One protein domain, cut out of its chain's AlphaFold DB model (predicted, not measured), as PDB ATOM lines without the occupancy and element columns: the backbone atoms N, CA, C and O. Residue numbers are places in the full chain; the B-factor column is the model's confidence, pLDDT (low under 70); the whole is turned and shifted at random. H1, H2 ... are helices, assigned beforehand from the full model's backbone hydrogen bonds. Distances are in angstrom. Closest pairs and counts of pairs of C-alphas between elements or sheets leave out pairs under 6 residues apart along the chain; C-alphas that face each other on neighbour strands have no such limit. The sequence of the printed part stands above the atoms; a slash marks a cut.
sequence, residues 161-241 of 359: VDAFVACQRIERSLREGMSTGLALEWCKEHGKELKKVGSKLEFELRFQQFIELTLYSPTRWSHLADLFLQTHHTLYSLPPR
ATOM      1  N   VAL A 161     -18.931 -29.466  63.852       86.12
ATOM      2  CA  VAL A 161     -19.815 -30.589  64.255       86.12
ATOM      3  C   VAL A 161     -21.302 -30.269  64.041       86.12
ATOM      4  O   VAL A 161     -22.002 -31.032  63.371       86.12
ATOM      5  N   ASP A 162     -21.780 -29.126  64.536       84.62
ATOM      6  CA  ASP A 162     -23.200 -28.744  64.465       84.62
ATOM      7  C   ASP A 162     -23.708 -28.604  63.021       84.62
ATOM      8  O   ASP A 162     -24.831 -29.010  62.699       84.62
ATOM      9  N   ALA A 163     -22.868 -28.077  62.124       83.44
ATOM     10  CA  ALA A 163     -23.215 -27.905  60.716       83.44
ATOM     11  C   ALA A 163     -23.409 -29.261  60.018       83.44
ATOM     12  O   ALA A 163     -24.364 -29.445  59.258       83.44
ATOM     13  N   PHE A 164     -22.542 -30.234  60.313       86.69
ATOM     14  CA  PHE A 164     -22.671 -31.591  59.781       86.69
ATOM     15  C   PHE A 164     -23.862 -32.342  60.379       86.69
ATOM     16  O   PHE A 164     -24.556 -33.039  59.644       86.69
ATOM     17  N   VAL A 165     -24.166 -32.160  61.669       88.69
ATOM     18  CA  VAL A 165     -25.359 -32.753  62.301       88.69
ATOM     19  C   VAL A 165     -26.643 -32.262  61.622       88.69
ATOM     20  O   VAL A 165     -27.526 -33.063  61.308       88.69
ATOM     21  N   ALA A 166     -26.745 -30.960  61.336       88.56
ATOM     22  CA  ALA A 166     -27.885 -30.402  60.608       88.56
ATOM     23  C   ALA A 166     -28.000 -30.974  59.182       88.56
ATOM     24  O   ALA A 166     -29.096 -31.339  58.749       88.56
ATOM     25  N   CYS A 167     -26.872 -31.108  58.477       90.62
ATOM     26  CA  CYS A 167     -26.810 -31.704  57.143       90.62
ATOM     27  C   CYS A 167     -27.273 -33.172  57.145       90.62
ATOM     28  O   CYS A 167     -28.183 -33.540  56.399       90.62
ATOM     29  N   GLN A 168     -26.726 -33.994  58.044       90.19
ATOM     30  CA  GLN A 168     -27.085 -35.407  58.168       90.19
ATOM     31  C   GLN A 168     -28.550 -35.615  58.542       90.19
ATOM     32  O   GLN A 168     -29.177 -36.564  58.085       90.19
ATOM     33  N   ARG A 169     -29.130 -34.732  59.363       92.25
ATOM     34  CA  ARG A 169     -30.556 -34.808  59.698       92.25
ATOM     35  C   ARG A 169     -31.430 -34.705  58.446       92.25
ATOM     36  O   ARG A 169     -32.413 -35.437  58.325       92.25
ATOM     37  N   ILE A 170     -31.077 -33.813  57.521       93.44
ATOM     38  CA  ILE A 170     -31.784 -33.657  56.245       93.44
ATOM     39  C   ILE A 170     -31.529 -34.874  55.349       93.44
ATOM     40  O   ILE A 170     -32.474 -35.421  54.785       93.44
ATOM     41  N   GLU A 171     -30.282 -35.338  55.263       92.75
ATOM     42  CA  GLU A 171     -29.925 -36.534  54.494       92.75
ATOM     43  C   GLU A 171     -30.705 -37.772  54.965       92.75
ATOM     44  O   GLU A 171     -31.328 -38.457  54.156       92.75
ATOM     45  N   ARG A 172     -30.740 -38.025  56.277       91.75
ATOM     46  CA  ARG A 172     -31.468 -39.143  56.885       91.75
ATOM     47  C   ARG A 172     -32.969 -39.044  56.632       91.75
ATOM     48  O   ARG A 172     -33.610 -40.037  56.301       91.75
ATOM     49  N   SER A 173     -33.530 -37.836  56.721       93.19
ATOM     50  CA  SER A 173     -34.932 -37.588  56.367       93.19
ATOM     51  C   SER A 173     -35.238 -37.963  54.916       93.19
ATOM     52  O   SER A 173     -36.331 -38.448  54.641       93.19
ATOM     53  N   LEU A 174     -34.293 -37.761  53.993       91.31
ATOM     54  CA  LEU A 174     -34.450 -38.149  52.593       91.31
ATOM     55  C   LEU A 174     -34.253 -39.657  52.394       91.31
ATOM     56  O   LEU A 174     -35.098 -40.282  51.763       91.31
ATOM     57  N   ARG A 175     -33.176 -40.248  52.930       90.88
ATOM     58  CA  ARG A 175     -32.836 -41.667  52.710       90.88
ATOM     59  C   ARG A 175     -33.751 -42.636  53.450       90.88
ATOM     60  O   ARG A 175     -34.222 -43.597  52.858       90.88
ATOM     61  N   GLU A 176     -33.963 -42.398  54.741       89.12
ATOM     62  CA  GLU A 176     -34.685 -43.310  55.635       89.12
ATOM     63  C   GLU A 176     -36.126 -42.848  55.838       89.12
ATOM     64  O   GLU A 176     -37.063 -43.638  55.760       89.12
ATOM     65  N   GLY A 177     -36.308 -41.546  56.069       84.50
ATOM     66  CA  GLY A 177     -37.621 -40.961  56.332       84.50
ATOM     67  C   GLY A 177     -38.491 -40.782  55.087       84.50
ATOM     68  O   GLY A 177     -39.672 -40.473  55.236       84.50
ATOM     69  N   MET A 178     -37.918 -40.929  53.882       86.38
ATOM     70  CA  MET A 178     -38.581 -40.690  52.592       86.38
ATOM     71  C   MET A 178     -39.403 -39.389  52.587       86.38
ATOM     72  O   MET A 178     -40.529 -39.325  52.091       86.38
ATOM     73  N   SER A 179     -38.843 -38.339  53.194       88.25
ATOM     74  CA  SER A 179     -39.520 -37.069  53.436       88.25
ATOM     75  C   SER A 179     -38.701 -35.901  52.911       88.25
ATOM     76  O   SER A 179     -37.541 -35.700  53.278       88.25
ATOM     77  N   THR A 180     -39.340 -35.083  52.074       90.12
ATOM     78  CA  THR A 180     -38.749 -33.888  51.457       90.12
ATOM     79  C   THR A 180     -38.915 -32.618  52.292       90.12
ATOM     80  O   THR A 180     -38.369 -31.584  51.916       90.12
ATOM     81  N   GLY A 181     -39.642 -32.666  53.416       90.12
ATOM     82  CA  GLY A 181     -40.014 -31.478  54.197       90.12
ATOM     83  C   GLY A 181     -38.811 -30.648  54.647       90.12
ATOM     84  O   GLY A 181     -38.686 -29.487  54.261       90.12
ATOM     85  N   LEU A 182     -37.878 -31.271  55.374       92.19
ATOM     86  CA  LEU A 182     -36.679 -30.594  55.884       92.19
ATOM     87  C   LEU A 182     -35.775 -30.073  54.755       92.19
ATOM     88  O   LEU A 182     -35.226 -28.978  54.841       92.19
ATOM     89  N   ALA A 183     -35.649 -30.837  53.666       91.88
ATOM     90  CA  ALA A 183     -34.845 -30.437  52.516       91.88
ATOM     91  C   ALA A 183     -35.448 -29.225  51.784       91.88
ATOM     92  O   ALA A 183     -34.721 -28.349  51.323       91.88
ATOM     93  N   LEU A 184     -36.779 -29.134  51.704       92.00
ATOM     94  CA  LEU A 184     -37.473 -27.991  51.109       92.00
ATOM     95  C   LEU A 184     -37.421 -26.743  51.991       92.00
ATOM     96  O   LEU A 184     -37.297 -25.637  51.461       92.00
ATOM     97  N   GLU A 185     -37.489 -26.898  53.313       92.75
ATOM     98  CA  GLU A 185     -37.248 -25.801  54.257       92.75
ATOM     99  C   GLU A 185     -35.836 -25.242  54.080       92.75
ATOM    100  O   GLU A 185     -35.672 -24.038  53.876       92.75
ATOM    101  N   TRP A 186     -34.838 -26.124  54.002       92.56
ATOM    102  CA  TRP A 186     -33.467 -25.735  53.694       92.56
ATOM    103  C   TRP A 186     -33.360 -25.029  52.333       92.56
ATOM    104  O   TRP A 186     -32.741 -23.968  52.235       92.56
ATOM    105  N   CYS A 187     -34.020 -25.534  51.285       91.69
ATOM    106  CA  CYS A 187     -34.053 -24.863  49.980       91.69
ATOM    107  C   CYS A 187     -34.669 -23.459  50.056       91.69
ATOM    108  O   CYS A 187     -34.175 -22.533  49.414       91.69
ATOM    109  N   LYS A 188     -35.719 -23.271  50.861       89.75
ATOM    110  CA  LYS A 188     -36.370 -21.969  51.055       89.75
ATOM    111  C   LYS A 188     -35.442 -20.973  51.749       89.75
ATOM    112  O   LYS A 188     -35.394 -19.810  51.348       89.75
ATOM    113  N   GLU A 189     -34.698 -21.421  52.753       86.31
ATOM    114  CA  GLU A 189     -33.710 -20.596  53.455       86.31
ATOM    115  C   GLU A 189     -32.557 -20.158  52.539       86.31
ATOM    116  O   GLU A 189     -32.098 -19.018  52.630       86.31
ATOM    117  N   HIS A 190     -32.144 -21.024  51.607       86.44
ATOM    118  CA  HIS A 190     -30.981 -20.818  50.732       86.44
ATOM    119  C   HIS A 190     -31.345 -20.478  49.275       86.44
ATOM    120  O   HIS A 190     -30.500 -20.527  48.380       86.44
ATOM    121  N   GLY A 191     -32.605 -20.131  48.995       85.69
ATOM    122  CA  GLY A 191     -33.126 -20.076  47.625       85.69
ATOM    123  C   GLY A 191     -32.436 -19.058  46.707       85.69
ATOM    124  O   GLY A 191     -32.328 -19.283  45.500       85.69
ATOM    125  N   LYS A 192     -31.929 -17.937  47.237       84.38
ATOM    126  CA  LYS A 192     -31.207 -16.934  46.424       84.38
ATOM    127  C   LYS A 192     -29.859 -17.472  45.949       84.38
ATOM    128  O   LYS A 192     -29.436 -17.188  44.831       84.38
ATOM    129  N   GLU A 193     -29.186 -18.221  46.803       82.88
ATOM    130  CA  GLU A 193     -27.886 -18.823  46.568       82.88
ATOM    131  C   GLU A 193     -28.016 -20.052  45.667       82.88
ATOM    132  O   GLU A 193     -27.271 -20.175  44.698       82.88
ATOM    133  N   LEU A 194     -29.031 -20.889  45.897       86.50
ATOM    134  CA  LEU A 194     -29.339 -22.036  45.041       86.50
ATOM    135  C   LEU A 194     -29.621 -21.619  43.593       86.50
ATOM    136  O   LEU A 194     -29.142 -22.272  42.666       86.50
ATOM    137  N   LYS A 195     -30.304 -20.484  43.392       86.50
ATOM    138  CA  LYS A 195     -30.509 -19.893  42.059       86.50
ATOM    139  C   LYS A 195     -29.208 -19.452  41.390       86.50
ATOM    140  O   LYS A 195     -29.087 -19.597  40.181       86.50
ATOM    141  N   LYS A 196     -28.236 -18.938  42.150       85.81
ATOM    142  CA  LYS A 196     -26.916 -18.554  41.610       85.81
ATOM    143  C   LYS A 196     -26.077 -19.763  41.218       85.81
ATOM    144  O   LYS A 196     -25.364 -19.700  40.227       85.81
ATOM    145  N   VAL A 197     -26.163 -20.838  41.998       84.31
ATOM    146  CA  VAL A 197     -25.483 -22.111  41.713       84.31
ATOM    147  C   VAL A 197     -26.184 -22.871  40.576       84.31
ATOM    148  O   VAL A 197     -25.581 -23.738  39.955       84.31
ATOM    149  N   GLY A 198     -27.443 -22.540  40.271       84.56
ATOM    150  CA  GLY A 198     -28.234 -23.240  39.258       84.56
ATOM    151  C   GLY A 198     -28.655 -24.641  39.705       84.56
ATOM    152  O   GLY A 198     -28.790 -25.538  38.873       84.56
ATOM    153  N   SER A 199     -28.832 -24.858  41.015       88.00
ATOM    154  CA  SER A 199     -29.195 -26.176  41.543       88.00
ATOM    155  C   SER A 199     -30.621 -26.563  41.141       88.00
ATOM    156  O   SER A 199     -31.566 -25.793  41.311       88.00
ATOM    157  N   LYS A 200     -30.778 -27.798  40.652       89.88
ATOM    158  CA  LYS A 200     -32.077 -28.416  40.332       89.88
ATOM    159  C   LYS A 200     -32.733 -29.085  41.547       89.88
ATOM    160  O   LYS A 200     -33.810 -29.654  41.412       89.88
ATOM    161  N   LEU A 201     -32.106 -29.012  42.725       91.06
ATOM    162  CA  LEU A 201     -32.553 -29.704  43.935       91.06
ATOM    163  C   LEU A 201     -33.996 -29.351  44.319       91.06
ATOM    164  O   LEU A 201     -34.795 -30.245  44.573       91.06
ATOM    165  N   GLU A 202     -34.348 -28.062  44.335       90.06
ATOM    166  CA  GLU A 202     -35.707 -27.631  44.689       90.06
ATOM    167  C   GLU A 202     -36.748 -28.221  43.728       90.06
ATOM    168  O   GLU A 202     -37.781 -28.721  44.168       90.06
ATOM    169  N   PHE A 203     -36.450 -28.222  42.426       90.31
ATOM    170  CA  PHE A 203     -37.319 -28.818  41.416       90.31
ATOM    171  C   PHE A 203     -37.490 -30.325  41.640       90.31
ATOM    172  O   PHE A 203     -38.621 -30.795  41.714       90.31
ATOM    173  N   GLU A 204     -36.397 -31.070  41.821       89.75
ATOM    174  CA  GLU A 204     -36.438 -32.524  42.029       89.75
ATOM    175  C   GLU A 204     -37.192 -32.923  43.307       89.75
ATOM    176  O   GLU A 204     -37.940 -33.905  43.306       89.75
ATOM    177  N   LEU A 205     -37.055 -32.142  44.387       89.81
ATOM    178  CA  LEU A 205     -37.782 -32.358  45.642       89.81
ATOM    179  C   LEU A 205     -39.282 -32.071  45.497       89.81
ATOM    180  O   LEU A 205     -40.105 -32.824  46.015       89.81
ATOM    181  N   ARG A 206     -39.659 -30.999  44.789       88.38
ATOM    182  CA  ARG A 206     -41.069 -30.679  44.501       88.38
ATOM    183  C   ARG A 206     -41.695 -31.698  43.561       88.38
ATOM    184  O   ARG A 206     -42.836 -32.096  43.767       88.38
ATOM    185  N   PHE A 207     -40.937 -32.156  42.572       87.31
ATOM    186  CA  PHE A 207     -41.353 -33.215  41.667       87.31
ATOM    187  C   PHE A 207     -41.590 -34.529  42.425       87.31
ATOM    188  O   PHE A 207     -42.602 -35.187  42.201       87.31
ATOM    189  N   GLN A 208     -40.740 -34.842  43.411       85.31
ATOM    190  CA  GLN A 208     -40.955 -35.970  44.323       85.31
ATOM    191  C   GLN A 208     -42.190 -35.806  45.226       85.31
ATOM    192  O   GLN A 208     -42.781 -36.807  45.603       85.31
ATOM    193  N   GLN A 209     -42.597 -34.581  45.590       83.25
ATOM    194  CA  GLN A 209     -43.862 -34.358  46.314       83.25
ATOM    195  C   GLN A 209     -45.094 -34.518  45.419       83.25
ATOM    196  O   GLN A 209     -46.159 -34.878  45.908       83.25
ATOM    197  N   PHE A 210     -44.964 -34.173  44.137       79.56
ATOM    198  CA  PHE A 210     -46.071 -34.184  43.188       79.56
ATOM    199  C   PHE A 210     -46.447 -35.599  42.740       79.56
ATOM    200  O   PHE A 210     -47.615 -35.882  42.497       79.56
ATOM    201  N   ILE A 211     -45.459 -36.483  42.625       73.62
ATOM    202  CA  ILE A 211     -45.657 -37.868  42.206       73.62
ATOM    203  C   ILE A 211     -45.726 -38.747  43.456       73.62
ATOM    204  O   ILE A 211     -44.865 -38.643  44.326       73.62
ATOM    205  N   GLU A 212     -46.750 -39.598  43.560       63.00
ATOM    206  CA  GLU A 212     -46.945 -40.463  44.728       63.00
ATOM    207  C   GLU A 212     -45.695 -41.303  45.046       63.00
ATOM    208  O   GLU A 212     -45.049 -41.862  44.155       63.00
ATOM    209  N   LEU A 213     -45.395 -41.427  46.347       61.56
ATOM    210  CA  LEU A 213     -44.300 -42.217  46.938       61.56
ATOM    211  C   LEU A 213     -44.168 -43.640  46.358       61.56
ATOM    212  O   LEU A 213     -43.078 -44.205  46.362       61.56
ATOM    213  N   THR A 214     -45.268 -44.206  45.865       59.47
ATOM    214  CA  THR A 214     -45.405 -45.564  45.322       59.47
ATOM    215  C   THR A 214     -44.929 -45.721  43.877       59.47
ATOM    216  O   THR A 214     -44.702 -46.847  43.441       59.47
ATOM    217  N   LEU A 215     -44.766 -44.628  43.125       64.12
ATOM    218  CA  LEU A 215     -44.483 -44.674  41.684       64.12
ATOM    219  C   LEU A 215     -42.984 -44.669  41.342       64.12
ATOM    220  O   LEU A 215     -42.622 -44.899  40.188       64.12
ATOM    221  N   TYR A 216     -42.100 -44.435  42.319       69.38
ATOM    222  CA  TYR A 216     -40.651 -44.389  42.105       69.38
ATOM    223  C   TYR A 216     -39.892 -45.543  42.755       69.38
ATOM    224  O   TYR A 216     -40.216 -46.007  43.844       69.38
ATOM    225  N   SER A 217     -38.803 -45.950  42.092       77.31
ATOM    226  CA  SER A 217     -37.807 -46.862  42.659       77.31
ATOM    227  C   SER A 217     -37.267 -46.316  43.993       77.31
ATOM    228  O   SER A 217     -36.945 -45.122  44.062       77.31
ATOM    229  N   PRO A 218     -37.048 -47.172  45.011       78.44
ATOM    230  CA  PRO A 218     -36.398 -46.793  46.270       78.44
ATOM    231  C   PRO A 218     -35.052 -46.076  46.075       78.44
ATOM    232  O   PRO A 218     -34.663 -45.232  46.879       78.44
ATOM    233  N   THR A 219     -34.360 -46.340  44.962       86.06
ATOM    234  CA  THR A 219     -33.084 -45.695  44.611       86.06
ATOM    235  C   THR A 219     -33.188 -44.184  44.380       86.06
ATOM    236  O   THR A 219     -32.179 -43.482  44.468       86.06
ATOM    237  N   ARG A 220     -34.390 -43.648  44.120       88.31
ATOM    238  CA  ARG A 220     -34.596 -42.207  43.920       88.31
ATOM    239  C   ARG A 220     -34.336 -41.403  45.192       88.31
ATOM    240  O   ARG A 220     -33.781 -40.311  45.101       88.31
ATOM    241  N   TRP A 221     -34.675 -41.939  46.362       89.31
ATOM    242  CA  TRP A 221     -34.411 -41.281  47.645       89.31
ATOM    243  C   TRP A 221     -32.915 -41.149  47.923       89.31
ATOM    244  O   TRP A 221     -32.462 -40.079  48.326       89.31
ATOM    245  N   SER A 222     -32.135 -42.181  47.590       91.00
ATOM    246  CA  SER A 222     -30.671 -42.115  47.623       91.00
ATOM    247  C   SER A 222     -30.132 -41.038  46.683       91.00
ATOM    248  O   SER A 222     -29.325 -40.219  47.106       91.00
ATOM    249  N   HIS A 223     -30.642 -40.961  45.450       91.75
ATOM    250  CA  HIS A 223     -30.243 -39.916  44.503       91.75
ATOM    251  C   HIS A 223     -30.587 -38.499  44.998       91.75
ATOM    252  O   HIS A 223     -29.780 -37.585  44.849       91.75
ATOM    253  N   LEU A 224     -31.763 -38.296  45.600       91.88
ATOM    254  CA  LEU A 224     -32.148 -36.999  46.172       91.88
ATOM    255  C   LEU A 224     -31.257 -36.610  47.356       91.88
ATOM    256  O   LEU A 224     -30.880 -35.444  47.471       91.88
ATOM    257  N   ALA A 225     -30.902 -37.573  48.207       92.62
ATOM    258  CA  ALA A 225     -29.962 -37.365  49.300       92.62
ATOM    259  C   ALA A 225     -28.561 -37.005  48.780       92.62
ATOM    260  O   ALA A 225     -27.980 -36.019  49.231       92.62
ATOM    261  N   ASP A 226     -28.058 -37.719  47.771       92.56
ATOM    262  CA  ASP A 226     -26.768 -37.423  47.136       92.56
ATOM    263  C   ASP A 226     -26.771 -36.037  46.474       92.56
ATOM    264  O   ASP A 226     -25.827 -35.261  46.635       92.56
ATOM    265  N   LEU A 227     -27.855 -35.681  45.775       93.44
ATOM    266  CA  LEU A 227     -28.027 -34.365  45.161       93.44
ATOM    267  C   LEU A 227     -28.065 -33.251  46.217       93.44
ATOM    268  O   LEU A 227     -27.475 -32.184  46.011       93.44
ATOM    269  N   PHE A 228     -28.734 -33.492  47.348       93.88
ATOM    270  CA  PHE A 228     -28.732 -32.582  48.490       93.88
ATOM    271  C   PHE A 228     -27.315 -32.404  49.043       93.88
ATOM    272  O   PHE A 228     -26.854 -31.268  49.123       93.88
ATOM    273  N   LEU A 229     -26.596 -33.491  49.340       92.31
ATOM    274  CA  LEU A 229     -25.228 -33.437  49.864       92.31
ATOM    275  C   LEU A 229     -24.269 -32.713  48.914       92.31
ATOM    276  O   LEU A 229     -23.489 -31.866  49.346       92.31
ATOM    277  N   GLN A 230     -24.343 -32.987  47.611       91.62
ATOM    278  CA  GLN A 230     -23.536 -32.294  46.603       91.62
ATOM    279  C   GLN A 230     -23.846 -30.795  46.561       91.62
ATOM    280  O   GLN A 230     -22.931 -29.967  46.521       91.62
ATOM    281  N   THR A 231     -25.131 -30.434  46.607       91.94
ATOM    282  CA  THR A 231     -25.565 -29.033  46.626       91.94
ATOM    283  C   THR A 231     -25.109 -28.336  47.909       91.94
ATOM    284  O   THR A 231     -24.581 -27.226  47.851       91.94
ATOM    285  N   HIS A 232     -25.252 -29.000  49.056       90.56
ATOM    286  CA  HIS A 232     -24.795 -28.532  50.359       90.56
ATOM    287  C   HIS A 232     -23.281 -28.289  50.352       90.56
ATOM    288  O   HIS A 232     -22.831 -27.179  50.631       90.56
ATOM    289  N   HIS A 233     -22.483 -29.284  49.958       89.12
ATOM    290  CA  HIS A 233     -21.030 -29.153  49.887       89.12
ATOM    291  C   HIS A 233     -20.596 -28.037  48.937       89.12
ATOM    292  O   HIS A 233     -19.740 -27.233  49.296       89.12
ATOM    293  N   THR A 234     -21.238 -27.909  47.775       89.12
ATOM    294  CA  THR A 234     -20.963 -26.816  46.831       89.12
ATOM    295  C   THR A 234     -21.247 -25.450  47.459       89.12
ATOM    296  O   THR A 234     -20.441 -24.528  47.333       89.12
ATOM    297  N   LEU A 235     -22.365 -25.319  48.175       86.69
ATOM    298  CA  LEU A 235     -22.774 -24.069  48.812       86.69
ATOM    299  C   LEU A 235     -21.822 -23.642  49.939       86.69
ATOM    300  O   LEU A 235     -21.506 -22.460  50.057       86.69
ATOM    301  N   TYR A 236     -21.345 -24.595  50.742       83.50
ATOM    302  CA  TYR A 236     -20.397 -24.354  51.839       83.50
ATOM    303  C   TYR A 236     -18.928 -24.476  51.422       83.50
ATOM    304  O   TYR A 236     -18.035 -24.404  52.267       83.50
ATOM    305  N   SER A 237     -18.671 -24.641  50.119       84.12
ATOM    306  CA  SER A 237     -17.338 -24.860  49.548       84.12
ATOM    307  C   SER A 237     -16.559 -26.010  50.202       84.12
ATOM    308  O   SER A 237     -15.333 -25.963  50.311       84.12
ATOM    309  N   LEU A 238     -17.280 -27.042  50.637       85.00
ATOM    310  CA  LEU A 238     -16.710 -28.268  51.171       85.00
ATOM    311  C   LEU A 238     -16.298 -29.185  50.011       85.00
ATOM    312  O   LEU A 238     -17.046 -29.322  49.037       85.00
ATOM    313  N   PRO A 239     -15.146 -29.865  50.102       85.19
ATOM    314  CA  PRO A 239     -14.787 -30.895  49.141       85.19
ATOM    315  C   PRO A 239     -15.826 -32.031  49.147       85.19
ATOM    316  O   PRO A 239     -16.323 -32.398  50.217       85.19
ATOM    317  N   PRO A 240     -16.147 -32.625  47.982       83.50
ATOM    318  CA  PRO A 240     -17.092 -33.740  47.905       83.50
ATOM    319  C   PRO A 240     -16.525 -35.027  48.516       83.50
ATOM    320  O   PRO A 240     -17.288 -35.889  48.936       83.50
ATOM    321  N   ARG A 241     -15.193 -35.158  48.573       86.50
ATOM    322  CA  ARG A 241     -14.494 -36.268  49.228       86.50
ATOM    323  C   ARG A 241     -13.845 -35.788  50.529       86.50
ATOM    324  O   ARG A 241     -13.330 -34.669  50.535       86.50
TER     325      ARG A 241
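What this domain is: This is residues 161 to 241 of the 359 residues of an uncharacterized protein of Pyrenophora tritici-repentis (UniProt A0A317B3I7). One long helix, H5, has H1 along one side and H4 along another, each running opposite to it, while H2 slants across the gap between H1 and H4 and is close to H5. The short helix H3 stands crosswise near the last residues of H5. The printed part has 81 residues with five named helices, H1 to H5 in chain order, and no named strand. Its class is all helix, with packing part aligned and part crossed. The whole is compact, with a radius of gyration of the C-alphas of 12.2 A and spans of 35 by 26 by 21 A.

How they stand to each other: Begin with H5, residues 219 to 235, the hub, which touches three other helices. H1, residues 161 to 175, touches it at a shallow tilt of 26 degrees, opposite ways; look at Glu 171 and Ala 225, whose C-alphas are the closest at 5.3 A. H4, residues 201 to 210, forms a helical hairpin with H5, at a shallow tilt of 29 degrees, opposite ways. In H5 residues 224 to 231 alone touch H4, and the closest C-alphas, those of Leu 201 and Phe 228, are 6.6 A apart. Now look at H2, residues 181 to 189, which touches H4 at a steep tilt of 41 degrees, with the C-alphas of Cys 187 and Glu 202 closest at 6.2 A. H2 also touches H1, through residues 170 to 174 of H1 alone, at a steep tilt of 51 degrees; the closest C-alphas are those of Ile 170 and Leu 182, 5.8 A apart. H2 and H5 are close but not clearly touching, with the C-alphas of Ala 183 and Phe 228 closest at 7.6 A. H3, residues 191 to 197, only just touches H5, with 3 pairs of C-alphas within 8 A, at residue 235 of H5 alone; they are about perpendicular at 85 degrees, and the closest C-alphas are those of Glu 193 and Leu 235, 7.7 A apart. H1 stays apart from H3 and H4. Every O i to N i+4 pair is within hydrogen-bond range in H1, H2, H3, H4 and H5.

Where its parts are: Find C-alpha 219 at (-33.084, -45.695, 44.611); from there H5 runs 24.3 A to C-alpha 235 at (-22.774, -24.069, 48.812). H1 begins at C-alpha 161, at (-19.815, -30.589, 64.255), and is 20.6 A long. H4 measures 14.3 A, H2 12.6 A and H3 9.9 A from first to last C-alpha.

The domain as a whole: The two C-alphas farthest apart, those of Val 161 and Leu 215, are 36.3 A apart. The printed part has no cut. The links H1 to H2, H2 to H3 and H3 to H4 are tight, and the link H4 to H5, 8 residues, is short. Mean pLDDT of the printed part is 86.7; look in that last link for residues 212 to 216, which are under 70.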